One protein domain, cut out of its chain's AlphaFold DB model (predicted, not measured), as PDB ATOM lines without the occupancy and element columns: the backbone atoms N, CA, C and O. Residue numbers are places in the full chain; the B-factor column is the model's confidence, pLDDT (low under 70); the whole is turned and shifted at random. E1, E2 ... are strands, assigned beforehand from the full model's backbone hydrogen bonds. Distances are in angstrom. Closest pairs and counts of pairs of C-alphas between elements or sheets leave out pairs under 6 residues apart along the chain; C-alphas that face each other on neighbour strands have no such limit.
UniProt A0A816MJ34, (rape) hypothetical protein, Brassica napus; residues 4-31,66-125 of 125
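This is residues 4 to 31 and 66 to 125 of the 125 residues of the protein "(rape) hypothetical protein" of Brassica napus (UniProt A0A816MJ34). This is a loose sandwich of two antiparallel sheets, one of four strands and one of three, partly face to face with their strands running nearly along each other. E1, E2, E4 and E3 make the larger, twisted sheet; E5, E6 and E7 make the smaller one, and the loop of residues 109 to 118 extends the length at one end. The printed part has 88 residues with no named helix and seven named strands, E1 to E7 in order, and its class is all strand. The larger sheet's order is E1, E2, E4, E3; the smaller one's is E5, E6, E7. The whole is only just compact, close to loose, with a radius of gyration of the C-alphas of 14.4 A, and elongated, spanning 51 by 26 by 19 A.

E1, residues 8 to 18, starts at C-alpha 8 (140.929, 183.610, 192.395), bends by 60 degrees at residue 11 and is 28.9 A long. E2, residues 21 to 30, is also 28.9 A long. After the cut come E3, residues 69 to 73, 13.8 A, and E4, residues 79 to 84, 16.6 A. E5, residues 93 to 98, is 15.7 A long; E6, residues 101 to 108, 22.8 A; and E7, residues 119 to 124, 16.8 A, ending at C-alpha 124 (148.577, 190.629, 179.413).

E1 and E2 form an antiparallel hairpin at 165 degrees, with N 16 and O 23 2.8 A apart, within hydrogen-bond range. Residues 4 to 5 pair with residues 8 to 9 of E1, antiparallel. E2 and E4 are antiparallel at 157 degrees, with N 24 and O 81 at 2.9 A. E3 and E4 form a hairpin at 168 degrees, with N 72 and O 80 at 2.9 A. E1 and E3 are the edge strands. The other sheet is a meander, each strand the antiparallel neighbour of the one before: E5 and E6 stand at 166 degrees, with N 96 and O 103 at 2.8 A, and E6 and E7 at 172 degrees, with N 106 and O 121 at 2.9 A. The two sheets' facing parts are 10.3 A centre to centre, with best planes 8 degrees apart and strands at 9 degrees. The closest C-alphas of E1 and E5 are those of Ala 15 and Val 95, 7.8 A apart. E2 and E6 are apart, as are E4 and E7.

The two C-alphas farthest apart are those of Val 31 and Glu 113, 51.2 A. Residues 32 to 65 are not printed, and C-alphas 31 and 66 are 34.8 A apart across this cut. Of the links that are printed whole, none is long. The mean pLDDT of the printed part is 71.1, and 36 residues are under 70, among them residues 4 to 11 and 97 to 102.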
ATOM      1  N   HIS A   4     137.722 186.399 187.417       34.91
ATOM      2  CA  HIS A   4     138.419 185.174 187.878       34.91
ATOM      3  C   HIS A   4     139.764 184.900 187.146       34.91
ATOM      4  O   HIS A   4     139.803 184.321 186.065       34.91
ATOM      5  N   LEU A   5     140.907 185.221 187.766       38.09
ATOM      6  CA  LEU A   5     142.255 184.812 187.338       38.09
ATOM      7  C   LEU A   5     142.618 183.432 187.937       38.09
ATOM      8  O   LEU A   5     143.250 183.320 188.994       38.09
ATOM      9  N   GLY A   6     142.160 182.358 187.291       51.72
ATOM     10  CA  GLY A   6     142.138 181.009 187.878       51.72
ATOM     11  C   GLY A   6     140.980 180.854 188.875       51.72
ATOM     12  O   GLY A   6     139.904 181.399 188.655       51.72
ATOM     13  N   PHE A   7     141.174 180.155 189.999       50.16
ATOM     14  CA  PHE A   7     140.168 180.075 191.081       50.16
ATOM     15  C   PHE A   7     140.099 181.334 191.965       50.16
ATOM     16  O   PHE A   7     139.448 181.333 193.011       50.16
ATOM     17  N   CYS A   8     140.820 182.395 191.599       55.00
ATOM     18  CA  CYS A   8     140.929 183.610 192.395       55.00
ATOM     19  C   CYS A   8     140.375 184.773 191.609       55.00
ATOM     20  O   CYS A   8     140.655 184.904 190.424       55.00
ATOM     21  N   ILE A   9     139.649 185.644 192.289       59.66
ATOM     22  CA  ILE A   9     139.006 186.772 191.662       59.66
ATOM     23  C   ILE A   9     139.889 188.022 191.708       59.66
ATOM     24  O   ILE A   9     140.350 188.326 192.799       59.66
ATOM     25  N   ILE A  10     140.097 188.778 190.618       68.69
ATOM     26  CA  ILE A  10     140.579 190.171 190.717       68.69
ATOM     27  C   ILE A  10     139.404 191.040 191.163       68.69
ATOM     28  O   ILE A  10     138.389 191.156 190.476       68.69
ATOM     29  N   ASP A  11     139.539 191.648 192.333       69.62
ATOM     30  CA  ASP A  11     138.537 192.538 192.918       69.62
ATOM     31  C   ASP A  11     138.964 194.012 192.886       69.62
ATOM     32  O   ASP A  11     138.117 194.892 193.039       69.62
ATOM     33  N   GLY A  12     140.247 194.292 192.626       72.19
ATOM     34  CA  GLY A  12     140.764 195.650 192.514       72.19
ATOM     35  C   GLY A  12     142.132 195.744 191.842       72.19
ATOM     36  O   GLY A  12     142.979 194.858 191.963       72.19
ATOM     37  N   VAL A  13     142.344 196.861 191.145       76.94
ATOM     38  CA  VAL A  13     143.628 197.259 190.558       76.94
ATOM     39  C   VAL A  13     143.863 198.735 190.886       76.94
ATOM     40  O   VAL A  13     143.051 199.576 190.508       76.94
ATOM     41  N   ASP A  14     144.960 199.049 191.578       81.31
ATOM     42  CA  ASP A  14     145.477 200.420 191.738       81.31
ATOM     43  C   ASP A  14     146.722 200.567 190.865       81.31
ATOM     44  O   ASP A  14     147.677 199.806 191.025       81.31
ATOM     45  N   ALA A  15     146.718 201.520 189.936       81.69
ATOM     46  CA  ALA A  15     147.800 201.732 188.979       81.69
ATOM     47  C   ALA A  15     148.302 203.176 189.047       81.69
ATOM     48  O   ALA A  15     147.520 204.126 189.056       81.69
ATOM     49  N   LYS A  16     149.626 203.344 189.094       84.44
ATOM     50  CA  LYS A  16     150.295 204.645 189.186       84.44
ATOM     51  C   LYS A  16     151.511 204.682 188.278       84.44
ATOM     52  O   LYS A  16     152.382 203.822 188.372       84.44
ATOM     53  N   MET A  17     151.598 205.716 187.451       77.50
ATOM     54  CA  MET A  17     152.742 205.967 186.582       77.50
ATOM     55  C   MET A  17     153.599 207.091 187.159       77.50
ATOM     56  O   MET A  17     153.080 208.147 187.517       77.50
ATOM     57  N   LYS A  18     154.911 206.867 187.263       77.69
ATOM     58  CA  LYS A  18     155.867 207.909 187.652       77.69
ATOM     59  C   LYS A  18     157.251 207.604 187.090       77.69
ATOM     60  O   LYS A  18     157.701 206.468 187.188       77.69
ATOM     61  N   ASP A  19     157.927 208.620 186.556       77.12
ATOM     62  CA  ASP A  19     159.322 208.544 186.090       77.12
ATOM     63  C   ASP A  19     159.567 207.427 185.054       77.12
ATOM     64  O   ASP A  19     160.596 206.759 185.077       77.12
ATOM     65  N   GLY A  20     158.600 207.181 184.161       69.25
ATOM     66  CA  GLY A  20     158.698 206.096 183.177       69.25
ATOM     67  C   GLY A  20     158.411 204.702 183.744       69.25
ATOM     68  O   GLY A  20     158.628 203.719 183.046       69.25
ATOM     69  N   ILE A  21     157.933 204.589 184.989       73.88
ATOM     70  CA  ILE A  21     157.655 203.312 185.652       73.88
ATOM     71  C   ILE A  21     156.176 203.206 186.022       73.88
ATOM     72  O   ILE A  21     155.671 203.978 186.846       73.88
ATOM     73  N   LEU A  22     155.506 202.189 185.479       79.25
ATOM     74  CA  LEU A  22     154.151 201.813 185.870       79.25
ATOM     75  C   LEU A  22     154.227 200.900 187.093       79.25
ATOM     76  O   LEU A  22     154.807 199.818 187.030       79.25
ATOM     77  N   LYS A  23     153.649 201.337 188.211       82.12
ATOM     78  CA  LYS A  23     153.536 200.583 189.465       82.12
ATOM     79  C   LYS A  23     152.089 200.211 189.706       82.12
ATOM     80  O   LYS A  23     151.209 201.060 189.576       82.12
ATOM     81  N   MET A  24     151.847 198.960 190.078       80.94
ATOM     82  CA  MET A  24     150.492 198.451 190.234       80.94
ATOM     83  C   MET A  24     150.362 197.564 191.457       80.94
ATOM     84  O   MET A  24     151.260 196.779 191.762       80.94
ATOM     85  N   ILE A  25     149.214 197.676 192.109       80.19
ATOM     86  CA  ILE A  25     148.769 196.784 193.169       80.19
ATOM     87  C   ILE A  25     147.541 196.060 192.638       80.19
ATOM     88  O   ILE A  25     146.525 196.687 192.342       80.19
ATOM     89  N   VAL A  26     147.652 194.743 192.485       74.38
ATOM     90  CA  VAL A  26     146.541 193.890 192.056       74.38
ATOM     91  C   VAL A  26     146.063 193.092 193.257       74.38
ATOM     92  O   VAL A  26     146.800 192.249 193.784       74.38
ATOM     93  N   SER A  27     144.832 193.368 193.672       72.25
ATOM     94  CA  SER A  27     144.144 192.674 194.757       72.25
ATOM     95  C   SER A  27     143.432 191.433 194.223       72.25
ATOM     96  O   SER A  27     142.985 191.399 193.070       72.25
ATOM     97  N   ARG A  28     143.390 190.372 195.039       69.75
ATOM     98  CA  ARG A  28     142.695 189.126 194.700       69.75
ATOM     99  C   ARG A  28     141.854 188.615 195.863       69.75
ATOM    100  O   ARG A  28     142.323 188.581 196.997       69.75
ATOM    101  N   VAL A  29     140.679 188.069 195.561       61.66
ATOM    102  CA  VAL A  29     139.818 187.354 196.515       61.66
ATOM    103  C   VAL A  29     139.814 185.866 196.192       61.66
ATOM    104  O   VAL A  29     139.615 185.460 195.050       61.66
ATOM    105  N   LYS A  30     140.016 185.017 197.204       56.62
ATOM    106  CA  LYS A  30     139.850 183.565 197.053       56.62
ATOM    107  C   LYS A  30     138.366 183.211 196.962       56.62
ATOM    108  O   LYS A  30     137.592 183.591 197.841       56.62
ATOM    109  N   VAL A  31     137.980 182.443 195.946       56.22
ATOM    110  CA  VAL A  31     136.638 181.848 195.877       56.22
ATOM    111  C   VAL A  31     136.603 180.623 196.790       56.22
ATOM    112  O   VAL A  31     137.516 179.802 196.761       56.22
ATOM    113  N   LYS A  66     166.749 195.733 188.635       65.81
ATOM    114  CA  LYS A  66     167.631 195.214 187.573       65.81
ATOM    115  C   LYS A  66     166.903 194.846 186.277       65.81
ATOM    116  O   LYS A  66     167.461 195.042 185.206       65.81
ATOM    117  N   GLY A  67     165.658 194.376 186.390       65.19
ATOM    118  CA  GLY A  67     164.811 194.006 185.255       65.19
ATOM    119  C   GLY A  67     163.766 195.064 184.889       65.19
ATOM    120  O   GLY A  67     163.341 195.871 185.724       65.19
ATOM    121  N   THR A  68     163.304 195.004 183.640       65.69
ATOM    122  CA  THR A  68     162.241 195.850 183.062       65.69
ATOM    123  C   THR A  68     160.839 195.487 183.556       65.69
ATOM    124  O   THR A  68     159.916 196.289 183.436       65.69
ATOM    125  N   PHE A  69     160.682 194.305 184.151       72.88
ATOM    126  CA  PHE A  69     159.476 193.837 184.821       72.88
ATOM    127  C   PHE A  69     159.853 193.240 186.178       72.88
ATOM    128  O   PHE A  69     160.798 192.459 186.287       72.88
ATOM    129  N   THR A  70     159.094 193.563 187.221       70.56
ATOM    130  CA  THR A  70     159.191 192.888 188.519       70.56
ATOM    131  C   THR A  70     157.818 192.601 189.084       70.56
ATOM    132  O   THR A  70     156.951 193.476 189.077       70.56
ATOM    133  N   SER A  71     157.659 191.414 189.659       70.94
ATOM    134  CA  SER A  71     156.489 191.039 190.440       70.94
ATOM    135  C   SER A  71     156.916 190.589 191.835       70.94
ATOM    136  O   SER A  71     157.891 189.860 192.006       70.94
ATOM    137  N   ALA A  72     156.201 191.053 192.854       71.44
ATOM    138  CA  ALA A  72     156.419 190.647 194.232       71.44
ATOM    139  C   ALA A  72     155.078 190.490 194.938       71.44
ATOM    140  O   ALA A  72     154.193 191.337 194.822       71.44
ATOM    141  N   ARG A  73     154.930 189.404 195.692       66.44
ATOM    142  CA  ARG A  73     153.749 189.191 196.519       66.44
ATOM    143  C   ARG A  73     153.856 190.004 197.807       66.44
ATOM    144  O   ARG A  73     154.909 190.017 198.443       66.44
ATOM    145  N   THR A  74     152.766 190.638 198.207       69.44
ATOM    146  CA  THR A  74     152.669 191.395 199.456       69.44
ATOM    147  C   THR A  74     152.088 190.534 200.584       69.44
ATOM    148  O   THR A  74     151.487 189.480 200.357       69.44
ATOM    149  N   SER A  75     152.300 190.951 201.836       72.25
ATOM    150  CA  SER A  75     151.887 190.197 203.034       72.25
ATOM    151  C   SER A  75     150.369 190.062 203.197       72.25
ATOM    152  O   SER A  75     149.905 189.139 203.857       72.25
ATOM    153  N   ASP A  76     149.605 190.968 202.593       69.69
ATOM    154  CA  ASP A  76     148.139 190.967 202.517       69.69
ATOM    155  C   ASP A  76     147.590 190.063 201.393       69.69
ATOM    156  O   ASP A  76     146.381 189.915 201.247       69.69
ATOM    157  N   GLY A  77     148.466 189.407 200.625       65.62
ATOM    158  CA  GLY A  77     148.090 188.483 199.558       65.62
ATOM    159  C   GLY A  77     147.930 189.121 198.175       65.62
ATOM    160  O   GLY A  77     147.678 188.376 197.224       65.62
ATOM    161  N   CYS A  78     148.131 190.435 198.047       69.69
ATOM    162  CA  CYS A  78     148.144 191.153 196.772       69.69
ATOM    163  C   CYS A  78     149.462 190.935 195.997       69.69
ATOM    164  O   CYS A  78     150.412 190.294 196.468       69.69
ATOM    165  N   TYR A  79     149.518 191.472 194.776       70.75
ATOM    166  CA  TYR A  79     150.739 191.532 193.974       70.75
ATOM    167  C   TYR A  79     151.131 192.976 193.689       70.75
ATOM    168  O   TYR A  79     150.343 193.744 193.140       70.75
ATOM    169  N   HIS A  80     152.381 193.311 193.997       73.50
ATOM    170  CA  HIS A  80     153.058 194.477 193.455       73.50
ATOM    171  C   HIS A  80     153.683 194.114 192.115       73.50
ATOM    172  O   HIS A  80     154.575 193.269 192.042       73.50
ATOM    173  N   LEU A  81     153.219 194.771 191.061       78.06
ATOM    174  CA  LEU A  81     153.780 194.678 189.721       78.06
ATOM    175  C   LEU A  81     154.460 196.004 189.395       78.06
ATOM    176  O   LEU A  81     153.987 197.078 189.776       78.06
ATOM    177  N   SER A  82     155.596 195.957 188.711       77.94
ATOM    178  CA  SER A  82     156.237 197.162 188.195       77.94
ATOM    179  C   SER A  82     156.866 196.907 186.837       77.94
ATOM    180  O   SER A  82     157.552 195.903 186.669       77.94
ATOM    181  N   VAL A  83     156.639 197.823 185.896       79.31
ATOM    182  CA  VAL A  83     157.084 197.719 184.499       79.31
ATOM    183  C   VAL A  83     157.752 199.024 184.079       79.31
ATOM    184  O   VAL A  83     157.244 200.096 184.411       79.31
ATOM    185  N   ASP A  84     158.897 198.950 183.401       78.12
ATOM    186  CA  ASP A  84     159.534 200.113 182.774       78.12
ATOM    187  C   ASP A  84     158.870 200.393 181.430       78.12
ATOM    188  O   ASP A  84     158.893 199.568 180.520       78.12
ATOM    189  N   LEU A  85     158.299 201.584 181.319       79.44
ATOM    190  CA  LEU A  85     157.660 202.132 180.131       79.44
ATOM    191  C   LEU A  85     158.294 203.504 179.829       79.44
ATOM    192  O   LEU A  85     157.650 204.546 179.988       79.44
ATOM    193  N   PRO A  86     159.591 203.544 179.463       75.38
ATOM    194  CA  PRO A  86     160.304 204.798 179.270       75.38
ATOM    195  C   PRO A  86     159.680 205.624 178.139       75.38
ATOM    196  O   PRO A  86     159.418 205.126 177.043       75.38
ATOM    197  N   GLY A  87     159.462 206.908 178.424       76.50
ATOM    198  CA  GLY A  87     158.865 207.865 177.491       76.50
ATOM    199  C   GLY A  87     157.349 207.738 177.312       76.50
ATOM    200  O   GLY A  87     156.767 208.514 176.566       76.50
ATOM    201  N   VAL A  88     156.688 206.810 178.009       81.62
ATOM    202  CA  VAL A  88     155.222 206.744 178.047       81.62
ATOM    203  C   VAL A  88     154.693 207.746 179.078       81.62
ATOM    204  O   VAL A  88     155.138 207.757 180.229       81.62
ATOM    205  N   SER A  89     153.740 208.587 178.673       82.25
ATOM    206  CA  SER A  89     153.028 209.497 179.578       82.25
ATOM    207  C   SER A  89     152.035 208.734 180.458       82.25
ATOM    208  O   SER A  89     151.487 207.717 180.044       82.25
ATOM    209  N   SER A  90     151.733 209.246 181.655       79.81
ATOM    210  CA  SER A  90     150.681 208.673 182.508       79.81
ATOM    211  C   SER A  90     149.313 208.627 181.828       79.81
ATOM    212  O   SER A  90     148.536 207.717 182.104       79.81
ATOM    213  N   ASP A  91     149.040 209.584 180.941       84.69
ATOM    214  CA  ASP A  91     147.754 209.723 180.248       84.69
ATOM    215  C   ASP A  91     147.613 208.749 179.063       84.69
ATOM    216  O   ASP A  91     146.518 208.572 178.531       84.69
ATOM    217  N   ASP A  92     148.710 208.094 178.671       83.88
ATOM    218  CA  ASP A  92     148.801 207.209 177.506       83.88
ATOM    219  C   ASP A  92     148.906 205.727 177.904       83.88
ATOM    220  O   ASP A  92     149.432 204.898 177.159       83.88
ATOM    221  N   ILE A  93     148.408 205.392 179.100       82.75
ATOM    222  CA  ILE A  93     148.369 204.034 179.644       82.75
ATOM    223  C   ILE A  93     146.920 203.621 179.874       82.75
ATOM    224  O   ILE A  93     146.177 204.253 180.622       82.75
ATOM    225  N   PHE A  94     146.550 202.484 179.298       83.19
ATOM    226  CA  PHE A  94     145.273 201.829 179.520       83.19
ATOM    227  C   PHE A  94     145.502 200.518 180.256       83.19
ATOM    228  O   PHE A  94     146.148 199.600 179.747       83.19
ATOM    229  N   VAL A  95     144.938 200.436 181.459       79.25
ATOM    230  CA  VAL A  95     144.842 199.202 182.235       79.25
ATOM    231  C   VAL A  95     143.405 198.716 182.135       79.25
ATOM    232  O   VAL A  95     142.495 199.336 182.681       79.25
ATOM    233  N   LEU A  96     143.199 197.632 181.399       75.88
ATOM    234  CA  LEU A  96     141.881 197.089 181.106       75.88
ATOM    235  C   LEU A  96     141.715 195.757 181.841       75.88
ATOM    236  O   LEU A  96     142.245 194.736 181.387       75.88
ATOM    237  N   PRO A  97     141.006 195.742 182.981       66.25
ATOM    238  CA  PRO A  97     140.616 194.494 183.608       66.25
ATOM    239  C   PRO A  97     139.547 193.805 182.750       66.25
ATOM    240  O   PRO A  97     138.464 194.347 182.541       66.25
ATOM    241  N   ASN A  98     139.849 192.603 182.268       59.09
ATOM    242  CA  ASN A  98     138.893 191.666 181.685       59.09
ATOM    243  C   ASN A  98     138.660 190.502 182.647       59.09
ATOM    244  O   ASN A  98     139.426 190.301 183.588       59.09
ATOM    245  N   GLU A  99     137.600 189.726 182.394       53.09
ATOM    246  CA  GLU A  99     137.126 188.663 183.291       53.09
ATOM    247  C   GLU A  99     138.250 187.772 183.823       53.09
ATOM    248  O   GLU A  99     138.270 187.506 185.017       53.09
ATOM    249  N   ASN A 100     139.215 187.392 182.980       51.81
ATOM    250  CA  ASN A 100     140.301 186.477 183.342       51.81
ATOM    251  C   ASN A 100     141.687 186.990 182.927       51.81
ATOM    252  O   ASN A 100     142.635 186.209 182.898       51.81
ATOM    253  N   GLU A 101     141.802 188.261 182.549       61.25
ATOM    254  CA  GLU A 101     143.037 188.810 181.994       61.25
ATOM    255  C   GLU A 101     143.143 190.287 182.356       61.25
ATOM    256  O   GLU A 101     142.186 191.044 182.193       61.25
ATOM    257  N   LEU A 102     144.307 190.721 182.820       68.00
ATOM    258  CA  LEU A 102     144.604 192.138 182.961       68.00
ATOM    259  C   LEU A 102     145.415 192.579 181.747       68.00
ATOM    260  O   LEU A 102     146.572 192.189 181.597       68.00
ATOM    261  N   LYS A 103     144.798 193.367 180.862       74.62
ATOM    262  CA  LYS A 103     145.460 193.893 179.667       74.62
ATOM    263  C   LYS A 103     146.055 195.260 179.933       74.62
ATOM    264  O   LYS A 103     145.430 196.115 180.560       74.62
ATOM    265  N   PHE A 104     147.232 195.473 179.371       78.31
ATOM    266  CA  PHE A 104     147.946 196.733 179.411       78.31
ATOM    267  C   PHE A 104     148.275 197.164 178.001       78.31
ATOM    268  O   PHE A 104     148.843 196.396 177.220       78.31
ATOM    269  N   ILE A 105     147.927 198.405 177.701       80.75
ATOM    270  CA  ILE A 105     148.275 199.058 176.451       80.75
ATOM    271  C   ILE A 105     148.892 200.391 176.830       80.75
ATOM    272  O   ILE A 105     148.272 201.182 177.536       80.75
ATOM    273  N   ALA A 106     150.119 200.619 176.392       81.94
ATOM    274  CA  ALA A 106     150.837 201.854 176.636       81.94
ATOM    275  C   ALA A 106     151.468 202.334 175.334       81.94
ATOM    276  O   ALA A 106     152.094 201.553 174.619       81.94
ATOM    277  N   GLU A 107     151.309 203.614 175.027       81.00
ATOM    278  CA  GLU A 107     151.859 204.210 173.815       81.00
ATOM    279  C   GLU A 107     152.805 205.354 174.171       81.00
ATOM    280  O   GLU A 107     152.450 206.287 174.889       81.00
ATOM    281  N   ASN A 108     154.027 205.299 173.649       80.56
ATOM    282  CA  ASN A 108     154.918 206.447 173.655       80.56
ATOM    283  C   ASN A 108     154.636 207.289 172.407       80.56
ATOM    284  O   ASN A 108     155.144 206.992 171.328       80.56
ATOM    285  N   LYS A 109     153.833 208.343 172.569       72.06
ATOM    286  CA  LYS A 109     153.464 209.260 171.478       72.06
ATOM    287  C   LYS A 109     154.606 210.179 171.031       72.06
ATOM    288  O   LYS A 109     154.535 210.762 169.952       72.06
ATOM    289  N   SER A 110     155.648 210.327 171.847       66.44
ATOM    290  CA  SER A 110     156.848 211.093 171.508       66.44
ATOM    291  C   SER A 110     157.811 210.248 170.674       66.44
ATOM    292  O   SER A 110     158.518 209.390 171.194       66.44
ATOM    293  N   VAL A 111     157.849 210.522 169.372       65.19
ATOM    294  CA  VAL A 111     158.816 209.939 168.433       65.19
ATOM    295  C   VAL A 111     160.032 210.861 168.383       65.19
ATOM    296  O   VAL A 111     159.888 212.045 168.066       65.19
ATOM    297  N   TYR A 112     161.213 210.364 168.757       67.44
ATOM    298  CA  TYR A 112     162.447 211.139 168.637       67.44
ATOM    299  C   TYR A 112     162.869 211.233 167.162       67.44
ATOM    300  O   TYR A 112     162.485 210.395 166.353       67.44
ATOM    301  N   GLU A 113     163.693 212.215 166.787       72.06
ATOM    302  CA  GLU A 113     164.132 212.425 165.388       72.06
ATOM    303  C   GLU A 113     164.852 211.215 164.756       72.06
ATOM    304  O   GLU A 113     165.009 211.145 163.539       72.06
ATOM    305  N   HIS A 114     165.293 210.266 165.585       75.00
ATOM    306  CA  HIS A 114     165.958 209.028 165.178       75.00
ATOM    307  C   HIS A 114     165.085 207.776 165.338       75.00
ATOM    308  O   HIS A 114     165.560 206.678 165.058       75.00
ATOM    309  N   ASP A 115     163.842 207.913 165.797       69.50
ATOM    310  CA  ASP A 115     162.903 206.799 165.888       69.50
ATOM    311  C   ASP A 115     162.119 206.673 164.566       69.50
ATOM    312  O   ASP A 115     161.597 207.653 164.036       69.50
ATOM    313  N   GLU A 116     161.998 205.453 164.035       70.31
ATOM    314  CA  GLU A 116     161.192 205.179 162.830       70.31
ATOM    315  C   GLU A 116     159.678 205.265 163.105       70.31
ATOM    316  O   GLU A 116     158.891 205.559 162.203       70.31
ATOM    317  N   SER A 117     159.256 205.012 164.350       69.94
ATOM    318  CA  SER A 117     157.859 205.072 164.792       69.94
ATOM    319  C   SER A 117     157.737 205.245 166.309       69.94
ATOM    320  O   SER A 117     158.702 205.069 167.056       69.94
ATOM    321  N   CYS A 118     156.516 205.512 166.785       68.25
ATOM    322  CA  CYS A 118     156.186 205.402 168.204       68.25
ATOM    323  C   CYS A 118     156.408 203.972 168.723       68.25
ATOM    324  O   CYS A 118     156.395 203.000 167.960       68.25
ATOM    325  N   ARG A 119     156.606 203.844 170.041       76.69
ATOM    326  CA  ARG A 119     156.706 202.543 170.721       76.69
ATOM    327  C   ARG A 119     155.364 202.200 171.348       76.69
ATOM    328  O   ARG A 119     154.840 202.980 172.143       76.69
ATOM    329  N   ILE A 120     154.844 201.024 171.015       73.88
ATOM    330  CA  ILE A 120     153.612 200.482 171.588       73.88
ATOM    331  C   ILE A 120     153.995 199.305 172.478       73.88
ATOM    332  O   ILE A 120     154.611 198.342 172.025       73.88
ATOM    333  N   PHE A 121     153.621 199.389 173.747       75.31
ATOM    334  CA  PHE A 121     153.799 198.334 174.730       75.31
ATOM    335  C   PHE A 121     152.460 197.631 174.935       75.31
ATOM    336  O   PHE A 121     151.461 198.264 175.284       75.31
ATOM    337  N   TYR A 122     152.449 196.318 174.729       73.56
ATOM    338  CA  TYR A 122     151.292 195.467 174.971       73.56
ATOM    339  C   TYR A 122     151.671 194.370 175.961       73.56
ATOM    340  O   TYR A 122     152.685 193.696 175.781       73.56
ATOM    341  N   TRP A 123     150.856 194.181 176.994       67.19
ATOM    342  CA  TRP A 123     151.055 193.117 177.972       67.19
ATOM    343  C   TRP A 123     149.722 192.530 178.416       67.19
ATOM    344  O   TRP A 123     148.725 193.249 178.521       67.19
ATOM    345  N   SER A 124     149.711 191.239 178.738       64.81
ATOM    346  CA  SER A 124     148.577 190.629 179.413       64.81
ATOM    347  C   SER A 124     148.963 189.637 180.509       64.81
ATOM    348  O   SER A 124     150.020 189.007 180.457       64.81
ATOM    349  N   LEU A 125     148.134 189.589 181.555       60.03
ATOM    350  CA  LEU A 125     148.387 188.912 182.834       60.03
ATOM    351  C   LEU A 125     147.208 188.053 183.269       60.03
ATOM    352  O   LEU A 125     146.070 188.561 183.163       60.03
TER     353      LEU A 125